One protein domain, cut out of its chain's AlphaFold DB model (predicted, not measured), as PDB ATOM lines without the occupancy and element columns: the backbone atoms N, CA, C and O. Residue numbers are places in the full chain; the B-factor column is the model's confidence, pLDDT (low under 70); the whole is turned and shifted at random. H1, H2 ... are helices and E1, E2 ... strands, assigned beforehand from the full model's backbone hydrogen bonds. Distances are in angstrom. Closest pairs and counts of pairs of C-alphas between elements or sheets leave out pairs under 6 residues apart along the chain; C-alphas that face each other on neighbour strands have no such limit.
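What this domain is: This is residues 39 to 121 of the 330 residues of the protein "Hypothetical protein" of Sepia pharaonis (UniProt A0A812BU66). What is the shape? Two two-stranded antiparallel ribbons, E1 with E3 and E2 with E4, lie partly face to face; short H1 packs on E2, away from E1 and E3. What makes it up? The 83 printed residues run E1, E2, H1, E3, E4, mostly strand, with under half in named elements. The whole is compact, radius of gyration of the C-alphas 13.6 A, spanning 38 by 27 by 19 A.

How they stand to each other: Which strands pair? E1, residues 39 to 45, and E3, residues 94 to 101, are antiparallel at 154 degrees, with N 41 and O 98 within hydrogen-bond range at 2.9 A. E2, residues 52 to 59, and E4, residues 111 to 118, are antiparallel at 161 degrees, with N 54 and O 116 at 2.9 A. Where is the helix? H1, residues 69 to 73, comes closest to E2 at the C-alphas of Leu 72 and Cys 58, 4.5 A apart; its O i to N i+4 pair is within range.

Where its parts are: Where does E1 begin? C-alpha 39 is at (136.286, 110.437, 110.413). How long is E2? It measures 23.8 A.

The domain as a whole: Is anything cut? The printed part has no cut. Which link is long? H1 to E3, 20 residues. Where is confidence low? Residue 121 is under 70.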
ATOM      1  N   ILE A  39     135.426 109.345 110.872       98.06
ATOM      2  CA  ILE A  39     136.286 110.437 110.413       98.06
ATOM      3  C   ILE A  39     137.092 110.993 111.584       98.06
ATOM      4  O   ILE A  39     136.667 110.901 112.732       98.06
ATOM      5  N   THR A  40     138.254 111.581 111.300       98.38
ATOM      6  CA  THR A  40     139.037 112.326 112.296       98.38
ATOM      7  C   THR A  40     139.019 113.799 111.917       98.38
ATOM      8  O   THR A  40     139.433 114.145 110.809       98.38
ATOM      9  N   THR A  41     138.513 114.648 112.804       97.62
ATOM     10  CA  THR A  41     138.612 116.104 112.675       97.62
ATOM     11  C   THR A  41     139.923 116.589 113.270       97.62
ATOM     12  O   THR A  41     140.431 115.981 114.209       97.62
ATOM     13  N   ASP A  42     140.453 117.678 112.723       97.31
ATOM     14  CA  ASP A  42     141.598 118.403 113.265       97.31
ATOM     15  C   ASP A  42     141.144 119.833 113.572       97.31
ATOM     16  O   ASP A  42     140.699 120.551 112.677       97.31
ATOM     17  N   ILE A  43     141.172 120.205 114.850       96.56
ATOM     18  CA  ILE A  43     140.829 121.549 115.317       96.56
ATOM     19  C   ILE A  43     142.065 122.168 115.946       96.56
ATOM     20  O   ILE A  43     142.546 121.691 116.977       96.56
ATOM     21  N   GLU A  44     142.517 123.280 115.382       96.38
ATOM     22  CA  GLU A  44     143.553 124.102 115.989       96.38
ATOM     23  C   GLU A  44     142.954 125.000 117.082       96.38
ATOM     24  O   GLU A  44     142.136 125.883 116.826       96.38
ATOM     25  N   MET A  45     143.368 124.778 118.331       94.06
ATOM     26  CA  MET A  45     142.967 125.602 119.467       94.06
ATOM     27  C   MET A  45     144.064 126.602 119.845       94.06
ATOM     28  O   MET A  45     145.052 126.243 120.492       94.06
ATOM     29  N   THR A  46     143.853 127.880 119.537       93.31
ATOM     30  CA  THR A  46     144.787 128.973 119.877       93.31
ATOM     31  C   THR A  46     144.614 129.479 121.318       93.31
ATOM     32  O   THR A  46     145.590 129.844 121.987       93.31
ATOM     33  N   ALA A  47     143.385 129.439 121.844       90.75
ATOM     34  CA  ALA A  47     143.037 129.826 123.211       90.75
ATOM     35  C   ALA A  47     141.957 128.902 123.791       90.75
ATOM     36  O   ALA A  47     140.855 128.804 123.263       90.75
ATOM     37  N   THR A  48     142.259 128.234 124.904       87.12
ATOM     38  CA  THR A  48     141.318 127.315 125.556       87.12
ATOM     39  C   THR A  48     140.502 128.033 126.630       87.12
ATOM     40  O   THR A  48     141.044 128.674 127.529       87.12
ATOM     41  N   HIS A  49     139.179 127.908 126.548       90.12
ATOM     42  CA  HIS A  49     138.225 128.446 127.522       90.12
ATOM     43  C   HIS A  49     137.416 127.332 128.200       90.12
ATOM     44  O   HIS A  49     136.278 127.563 128.621       90.12
ATOM     45  N   LEU A  50     137.991 126.122 128.284       91.06
ATOM     46  CA  LEU A  50     137.341 124.900 128.783       91.06
ATOM     47  C   LEU A  50     136.012 124.622 128.058       91.06
ATOM     48  O   LEU A  50     135.753 125.189 127.003       91.06
ATOM     49  N   GLY A  51     135.162 123.749 128.596       94.12
ATOM     50  CA  GLY A  51     133.867 123.418 127.999       94.12
ATOM     51  C   GLY A  51     133.945 122.208 127.071       94.12
ATOM     52  O   GLY A  51     134.632 121.229 127.382       94.12
ATOM     53  N   TRP A  52     133.204 122.235 125.965       96.31
ATOM     54  CA  TRP A  52     133.094 121.081 125.074       96.31
ATOM     55  C   TRP A  52     132.837 121.458 123.614       96.31
ATOM     56  O   TRP A  52     132.301 122.525 123.304       96.31
ATOM     57  N   PHE A  53     133.189 120.537 122.722       97.62
ATOM     58  CA  PHE A  53     132.820 120.586 121.314       97.62
ATOM     59  C   PHE A  53     131.631 119.680 121.019       97.62
ATOM     60  O   PHE A  53     131.501 118.601 121.598       97.62
ATOM     61  N   GLU A  54     130.808 120.112 120.074       97.81
ATOM     62  CA  GLU A  54     129.765 119.320 119.431       97.81
ATOM     63  C   GLU A  54     129.899 119.453 117.917       97.81
ATOM     64  O   GLU A  54     130.317 120.497 117.410       97.81
ATOM     65  N   PHE A  55     129.489 118.412 117.201       98.56
ATOM     66  CA  PHE A  55     129.575 118.362 115.750       98.56
ATOM     67  C   PHE A  55     128.228 117.987 115.159       98.56
ATOM     68  O   PHE A  55     127.556 117.087 115.662       98.56
ATOM     69  N   ARG A  56     127.823 118.683 114.102       98.56
ATOM     70  CA  ARG A  56     126.545 118.472 113.423       98.56
ATOM     71  C   ARG A  56     126.754 118.355 111.925       98.56
ATOM     72  O   ARG A  56     127.693 118.934 111.382       98.56
ATOM     73  N   LEU A  57     125.850 117.642 111.273       98.25
ATOM     74  CA  LEU A  57     125.820 117.499 109.826       98.25
ATOM     75  C   LEU A  57     124.448 117.923 109.298       98.25
ATOM     76  O   LEU A  57     123.416 117.564 109.855       98.25
ATOM     77  N   CYS A  58     124.435 118.689 108.217       98.25
ATOM     78  CA  CYS A  58     123.227 119.026 107.478       98.25
ATOM     79  C   CYS A  58     123.359 118.518 106.044       98.25
ATOM     80  O   CYS A  58     124.337 118.827 105.360       98.25
ATOM     81  N   VAL A  59     122.359 117.760 105.600       98.12
ATOM     82  CA  VAL A  59     122.170 117.366 104.201       98.12
ATOM     83  C   VAL A  59     121.545 118.563 103.481       98.12
ATOM     84  O   VAL A  59     120.361 118.838 103.669       98.12
ATOM     85  N   ASN A  60     122.344 119.314 102.722       96.31
ATOM     86  CA  ASN A  60     121.904 120.576 102.120       96.31
ATOM     87  C   ASN A  60     121.719 120.470 100.596       96.31
ATOM     88  O   ASN A  60     120.751 121.017 100.078       96.31
ATOM     89  N   ASN A  61     122.577 119.702  99.910       96.44
ATOM     90  CA  ASN A  61     122.508 119.336  98.482       96.44
ATOM     91  C   ASN A  61     122.416 120.510  97.491       96.44
ATOM     92  O   ASN A  61     122.116 120.304  96.321       96.44
ATOM     93  N   ASP A  62     122.695 121.732  97.939       95.62
ATOM     94  CA  ASP A  62     122.689 122.931  97.111       95.62
ATOM     95  C   ASP A  62     123.677 123.948  97.690       95.62
ATOM     96  O   ASP A  62     123.484 124.484  98.781       95.62
ATOM     97  N   VAL A  63     124.746 124.223  96.943       94.69
ATOM     98  CA  VAL A  63     125.805 125.165  97.336       94.69
ATOM     99  C   VAL A  63     125.315 126.609  97.469       94.69
ATOM    100  O   VAL A  63     125.926 127.389  98.195       94.69
ATOM    101  N   ASN A  64     124.214 126.966  96.803       94.25
ATOM    102  CA  ASN A  64     123.655 128.319  96.805       94.25
ATOM    103  C   ASN A  64     122.612 128.514  97.914       94.25
ATOM    104  O   ASN A  64     122.222 129.644  98.219       94.25
ATOM    105  N   LYS A  65     122.172 127.426  98.550       94.94
ATOM    106  CA  LYS A  65     121.197 127.456  99.636       94.94
ATOM    107  C   LYS A  65     121.888 127.473 100.992       94.94
ATOM    108  O   LYS A  65     122.725 126.628 101.302       94.94
ATOM    109  N   ARG A  66     121.484 128.409 101.855       94.88
ATOM    110  CA  ARG A  66     121.975 128.462 103.239       94.88
ATOM    111  C   ARG A  66     121.408 127.302 104.052       94.88
ATOM    112  O   ARG A  66     120.191 127.119 104.121       94.88
ATOM    113  N   ALA A  67     122.292 126.573 104.727       96.62
ATOM    114  CA  ALA A  67     121.892 125.594 105.725       96.62
ATOM    115  C   ALA A  67     121.221 126.277 106.931       96.62
ATOM    116  O   ALA A  67     121.401 127.467 107.195       96.62
ATOM    117  N   THR A  68     120.441 125.511 107.693       96.06
ATOM    118  CA  THR A  68     119.697 126.022 108.851       96.06
ATOM    119  C   THR A  68     120.072 125.280 110.128       96.06
ATOM    120  O   THR A  68     120.508 124.127 110.103       96.06
ATOM    121  N   HIS A  69     119.844 125.927 111.274       95.06
ATOM    122  CA  HIS A  69     119.961 125.277 112.582       95.06
ATOM    123  C   HIS A  69     119.081 124.025 112.673       95.06
ATOM    124  O   HIS A  69     119.504 123.022 113.236       95.06
ATOM    125  N   GLU A  70     117.875 124.071 112.105       97.00
ATOM    126  CA  GLU A  70     116.955 122.935 112.078       97.00
ATOM    127  C   GLU A  70     117.559 121.738 111.336       97.00
ATOM    128  O   GLU A  70     117.568 120.635 111.872       97.00
ATOM    129  N   CYS A  71     118.138 121.962 110.152       97.88
ATOM    130  CA  CYS A  71     118.796 120.907 109.387       97.88
ATOM    131  C   CYS A  71     119.986 120.306 110.146       97.88
ATOM    132  O   CYS A  71     120.085 119.090 110.279       97.88
ATOM    133  N   LEU A  72     120.855 121.154 110.703       97.69
ATOM    134  CA  LEU A  72     122.020 120.717 111.479       97.69
ATOM    135  C   LEU A  72     121.623 119.911 112.723       97.69
ATOM    136  O   LEU A  72     122.299 118.954 113.095       97.69
ATOM    137  N   ASN A  73     120.520 120.276 113.376       96.69
ATOM    138  CA  ASN A  73     120.048 119.584 114.571       96.69
ATOM    139  C   ASN A  73     119.486 118.181 114.284       96.69
ATOM    140  O   ASN A  73     119.364 117.403 115.227       96.69
ATOM    141  N   LYS A  74     119.198 117.828 113.021       97.38
ATOM    142  CA  LYS A  74     118.768 116.469 112.645       97.38
ATOM    143  C   LYS A  74     119.879 115.433 112.809       97.38
ATOM    144  O   LYS A  74     119.590 114.289 113.144       97.38
ATOM    145  N   HIS A  75     121.140 115.824 112.611       97.62
ATOM    146  CA  HIS A  75     122.276 114.905 112.693       97.62
ATOM    147  C   HIS A  75     123.371 115.445 113.616       97.62
ATOM    148  O   HIS A  75     124.424 115.910 113.178       97.62
ATOM    149  N   LEU A  76     123.127 115.350 114.925       98.12
ATOM    150  CA  LEU A  76     124.166 115.512 115.942       98.12
ATOM    151  C   LEU A  76     125.077 114.275 115.942       98.12
ATOM    152  O   LEU A  76     124.616 113.157 116.167       98.12
ATOM    153  N   LEU A  77     126.366 114.478 115.678       98.38
ATOM    154  CA  LEU A  77     127.316 113.388 115.477       98.38
ATOM    155  C   LEU A  77     127.797 112.796 116.804       98.38
ATOM    156  O   LEU A  77     128.035 113.511 117.780       98.38
ATOM    157  N   GLN A  78     127.972 111.476 116.808       98.19
ATOM    158  CA  GLN A  78     128.499 110.725 117.944       98.19
ATOM    159  C   GLN A  78     130.024 110.641 117.870       98.19
ATOM    160  O   GLN A  78     130.606 110.480 116.789       98.19
ATOM    161  N   LEU A  79     130.669 110.693 119.031       98.38
ATOM    162  CA  LEU A  79     132.079 110.361 119.173       98.38
ATOM    163  C   LEU A  79     132.282 108.870 118.902       98.38
ATOM    164  O   LEU A  79     131.470 108.025 119.287       98.38
ATOM    165  N   ALA A  80     133.364 108.542 118.200       97.69
ATOM    166  CA  ALA A  80     133.611 107.177 117.744       97.69
ATOM    167  C   ALA A  80     133.904 106.191 118.891       97.69
ATOM    168  O   ALA A  80     133.744 104.987 118.699       97.69
ATOM    169  N   ASP A  81     134.313 106.698 120.056       95.88
ATOM    170  CA  ASP A  81     134.556 105.935 121.287       95.88
ATOM    171  C   ASP A  81     133.268 105.596 122.062       95.88
ATOM    172  O   ASP A  81     133.319 104.868 123.050       95.88
ATOM    173  N   GLY A  82     132.113 106.101 121.616       95.38
ATOM    174  CA  GLY A  82     130.827 105.865 122.262       95.38
ATOM    175  C   GLY A  82     130.567 106.733 123.495       95.38
ATOM    176  O   GLY A  82     129.550 106.535 124.154       95.38
ATOM    177  N   SER A  83     131.410 107.728 123.801       96.00
ATOM    178  CA  SER A  83     131.231 108.585 124.984       96.00
ATOM    179  C   SER A  83     130.108 109.632 124.839       96.00
ATOM    180  O   SER A  83     129.980 110.532 125.674       96.00
ATOM    181  N   GLY A  84     129.317 109.560 123.767       97.19
ATOM    182  CA  GLY A  84     128.230 110.479 123.439       97.19
ATOM    183  C   GLY A  84     128.615 111.522 122.386       97.19
ATOM    184  O   GLY A  84     129.461 111.290 121.529       97.19
ATOM    185  N   THR A  85     127.983 112.696 122.441       97.88
ATOM    186  CA  THR A  85     128.057 113.732 121.387       97.88
ATOM    187  C   THR A  85     128.937 114.932 121.743       97.88
ATOM    188  O   THR A  85     129.121 115.838 120.929       97.88
ATOM    189  N   ARG A  86     129.465 114.970 122.972       98.00
ATOM    190  CA  ARG A  86     130.214 116.108 123.519       98.00
ATOM    191  C   ARG A  86     131.646 115.721 123.834       98.00
ATOM    192  O   ARG A  86     131.893 114.991 124.791       98.00
ATOM    193  N   TYR A  87     132.591 116.288 123.092       97.19
ATOM    194  CA  TYR A  87     134.008 116.125 123.395       97.19
ATOM    195  C   TYR A  87     134.440 117.160 124.433       97.19
ATOM    196  O   TYR A  87     134.428 118.361 124.159       97.19
ATOM    197  N   ARG A  88     134.817 116.714 125.635       95.38
ATOM    198  CA  ARG A  88     135.273 117.611 126.707       95.38
ATOM    199  C   ARG A  88     136.687 118.108 126.432       95.38
ATOM    200  O   ARG A  88     137.611 117.322 126.231       95.38
ATOM    201  N   ILE A  89     136.859 119.421 126.473       93.00
ATOM    202  CA  ILE A  89     138.133 120.070 126.162       93.00
ATOM    203  C   ILE A  89     139.031 120.047 127.393       93.00
ATOM    204  O   ILE A  89     138.601 120.347 128.508       93.00
ATOM    205  N   ARG A  90     140.305 119.709 127.182       87.62
ATOM    206  CA  ARG A  90     141.348 119.804 128.208       87.62
ATOM    207  C   ARG A  90     141.918 121.226 128.215       87.62
ATOM    208  O   ARG A  90     141.841 121.937 127.218       87.62
ATOM    209  N   ASN A  91     142.511 121.664 129.323       86.25
ATOM    210  CA  ASN A  91     143.136 122.990 129.404       86.25
ATOM    211  C   ASN A  91     144.480 123.032 128.641       86.25
ATOM    212  O   ASN A  91     145.543 123.171 129.240       86.25
ATOM    213  N   ARG A  92     144.444 122.821 127.321       88.38
ATOM    214  CA  ARG A  92     145.616 122.730 126.446       88.38
ATOM    215  C   ARG A  92     145.360 123.448 125.115       88.38
ATOM    216  O   ARG A  92     144.262 123.354 124.566       88.38
ATOM    217  N   LYS A  93     146.389 124.129 124.605       91.44
ATOM    218  CA  LYS A  93     146.444 124.716 123.255       91.44
ATOM    219  C   LYS A  93     147.001 123.723 122.223       91.44
ATOM    220  O   LYS A  93     147.691 122.775 122.595       91.44
ATOM    221  N   GLY A  94     146.753 123.981 120.944       94.00
ATOM    222  CA  GLY A  94     147.217 123.168 119.816       94.00
ATOM    223  C   GLY A  94     146.113 122.301 119.214       94.00
ATOM    224  O   GLY A  94     144.929 122.580 119.399       94.00
ATOM    225  N   HIS A  95     146.513 121.258 118.492       95.50
ATOM    226  CA  HIS A  95     145.605 120.427 117.703       95.50
ATOM    227  C   HIS A  95     144.812 119.423 118.547       95.50
ATOM    228  O   HIS A  95     145.358 118.718 119.405       95.50
ATOM    229  N   TYR A  96     143.515 119.338 118.260       96.25
ATOM    230  CA  TYR A  96     142.594 118.340 118.791       96.25
ATOM    231  C   TYR A  96     142.139 117.410 117.671       96.25
ATOM    232  O   TYR A  96     141.350 117.802 116.815       96.25
ATOM    233  N   TYR A  97     142.598 116.159 117.733       97.12
ATOM    234  CA  TYR A  97     142.198 115.101 116.807       97.12
ATOM    235  C   TYR A  97     141.016 114.316 117.369       97.12
ATOM    236  O   TYR A  97     141.187 113.517 118.293       97.12
ATOM    237  N   ILE A  98     139.812 114.545 116.842       97.88
ATOM    238  CA  ILE A  98     138.581 113.961 117.394       97.88
ATOM    239  C   ILE A  98     137.962 113.010 116.381       97.88
ATOM    240  O   ILE A  98     137.682 113.377 115.242       97.88
ATOM    241  N   LYS A  99     137.738 111.765 116.807       98.50
ATOM    242  CA  LYS A  99     137.111 110.743 115.969       98.50
ATOM    243  C   LYS A  99     135.593 110.815 116.098       98.50
ATOM    244  O   LYS A  99     135.057 110.674 117.196       98.50
ATOM    245  N   LEU A 100     134.907 110.997 114.976       98.38
ATOM    246  CA  LEU A 100     133.450 111.102 114.885       98.38
ATOM    247  C   LEU A 100     132.913 110.010 113.971       98.38
ATOM    248  O   LEU A 100     133.557 109.661 112.984       98.38
ATOM    249  N   ARG A 101     131.722 109.496 114.270       98.06
ATOM    250  CA  ARG A 101     131.013 108.561 113.393       98.06
ATOM    251  C   ARG A 101     129.982 109.322 112.567       98.06
ATOM    252  O   ARG A 101     129.089 109.957 113.132       98.06
ATOM    253  N   LEU A 102     130.102 109.253 111.243       98.19
ATOM    254  CA  LEU A 102     129.065 109.747 110.341       98.19
ATOM    255  C   LEU A 102     127.812 108.861 110.444       98.19
ATOM    256  O   LEU A 102     127.938 107.658 110.682       98.19
ATOM    257  N   PRO A 103     126.601 109.423 110.299       97.19
ATOM    258  CA  PRO A 103     125.374 108.642 110.353       97.19
ATOM    259  C   PRO A 103     125.308 107.644 109.188       97.19
ATOM    260  O   PRO A 103     125.730 107.946 108.072       97.19
ATOM    261  N   ALA A 104     124.811 106.439 109.464       96.12
ATOM    262  CA  ALA A 104     124.529 105.440 108.436       96.12
ATOM    263  C   ALA A 104     123.193 105.760 107.749       96.12
ATOM    264  O   ALA A 104     122.268 106.227 108.416       96.12
ATOM    265  N   GLY A 105     123.085 105.509 106.443       95.94
ATOM    266  CA  GLY A 105     121.886 105.809 105.655       95.94
ATOM    267  C   GLY A 105     121.715 107.295 105.323       95.94
ATOM    268  O   GLY A 105     120.623 107.711 104.946       95.94
ATOM    269  N   VAL A 106     122.755 108.112 105.516       97.06
ATOM    270  CA  VAL A 106     122.718 109.559 105.271       97.06
ATOM    271  C   VAL A 106     123.759 109.908 104.223       97.06
ATOM    272  O   VAL A 106     124.965 109.839 104.470       97.06
ATOM    273  N   THR A 107     123.270 110.340 103.067       97.62
ATOM    274  CA  THR A 107     124.074 110.738 101.914       97.62
ATOM    275  C   THR A 107     123.703 112.154 101.472       97.62
ATOM    276  O   THR A 107     122.566 112.599 101.636       97.62
ATOM    277  N   CYS A 108     124.683 112.892 100.955       97.31
ATOM    278  CA  CYS A 108     124.492 114.224 100.389       97.31
ATOM    279  C   CYS A 108     125.572 114.528  99.354       97.31
ATOM    280  O   CYS A 108     126.744 114.229  99.581       97.31
ATOM    281  N   ASP A 109     125.179 115.175  98.258       96.12
ATOM    282  CA  ASP A 109     126.106 115.696  97.245       96.12
ATOM    283  C   ASP A 109     126.854 116.919  97.786       96.12
ATOM    284  O   ASP A 109     128.028 117.147  97.494       96.12
ATOM    285  N   GLN A 110     126.171 117.686  98.641       97.06
ATOM    286  CA  GLN A 110     126.742 118.795  99.384       97.06
ATOM    287  C   GLN A 110     126.226 118.773 100.823       97.06
ATOM    288  O   GLN A 110     125.045 118.997 101.101       97.06
ATOM    289  N   CYS A 111     127.130 118.499 101.756       97.44
ATOM    290  CA  CYS A 111     126.834 118.483 103.181       97.44
ATOM    291  C   CYS A 111     127.473 119.695 103.863       97.44
ATOM    292  O   CYS A 111     128.607 120.064 103.552       97.44
ATOM    293  N   VAL A 112     126.791 120.268 104.854       97.69
ATOM    294  CA  VAL A 112     127.377 121.278 105.745       97.69
ATOM    295  C   VAL A 112     127.740 120.620 107.068       97.69
ATOM    296  O   VAL A 112     126.871 120.134 107.794       97.69
ATOM    297  N   PHE A 113     129.034 120.604 107.376       97.88
ATOM    298  CA  PHE A 113     129.574 120.115 108.638       97.88
ATOM    299  C   PHE A 113     129.812 121.294 109.581       97.88
ATOM    300  O   PHE A 113     130.593 122.191 109.274       97.88
ATOM    301  N   GLN A 114     129.149 121.296 110.735       98.31
ATOM    302  CA  GLN A 114     129.295 122.346 111.738       98.31
ATOM    303  C   GLN A 114     130.087 121.826 112.932       98.31
ATOM    304  O   GLN A 114     129.675 120.879 113.604       98.31
ATOM    305  N   TRP A 115     131.170 122.525 113.254       97.94
ATOM    306  CA  TRP A 115     131.805 122.467 114.563       97.94
ATOM    307  C   TRP A 115     131.226 123.568 115.455       97.94
ATOM    308  O   TRP A 115     131.166 124.732 115.068       97.94
ATOM    309  N   LYS A 116     130.790 123.199 116.661       96.25
ATOM    310  CA  LYS A 116     130.308 124.138 117.672       96.25
ATOM    311  C   LYS A 116     131.138 124.010 118.940       96.25
ATOM    312  O   LYS A 116     131.141 122.959 119.579       96.25
ATOM    313  N   TYR A 117     131.778 125.106 119.336       95.12
ATOM    314  CA  TYR A 117     132.476 125.212 120.609       95.12
ATOM    315  C   TYR A 117     131.606 125.927 121.650       95.12
ATOM    316  O   TYR A 117     131.314 127.113 121.527       95.12
ATOM    317  N   HIS A 118     131.198 125.202 122.695       93.06
ATOM    318  CA  HIS A 118     130.596 125.788 123.886       93.06
ATOM    319  C   HIS A 118     131.662 125.964 124.975       93.06
ATOM    320  O   HIS A 118     132.114 124.989 125.581       93.06
ATOM    321  N   THR A 119     132.070 127.207 125.229       92.12
ATOM    322  CA  THR A 119     133.096 127.532 126.231       92.12
ATOM    323  C   THR A 119     132.581 127.297 127.657       92.12
ATOM    324  O   THR A 119     131.380 127.326 127.922       92.12
ATOM    325  N   GLY A 120     133.484 126.993 128.592       83.06
ATOM    326  CA  GLY A 120     133.152 126.746 130.002       83.06
ATOM    327  C   GLY A 120     133.271 127.986 130.892       83.06
ATOM    328  O   GLY A 120     132.675 128.047 131.966       83.06
ATOM    329  N   ASN A 121     134.006 129.004 130.448       66.81
ATOM    330  CA  ASN A 121     134.318 130.179 131.258       66.81
ATOM    331  C   ASN A 121     133.236 131.270 131.160       66.81
ATOM    332  O   ASN A 121     133.493 132.378 130.701       66.81
TER     333      ASN A 121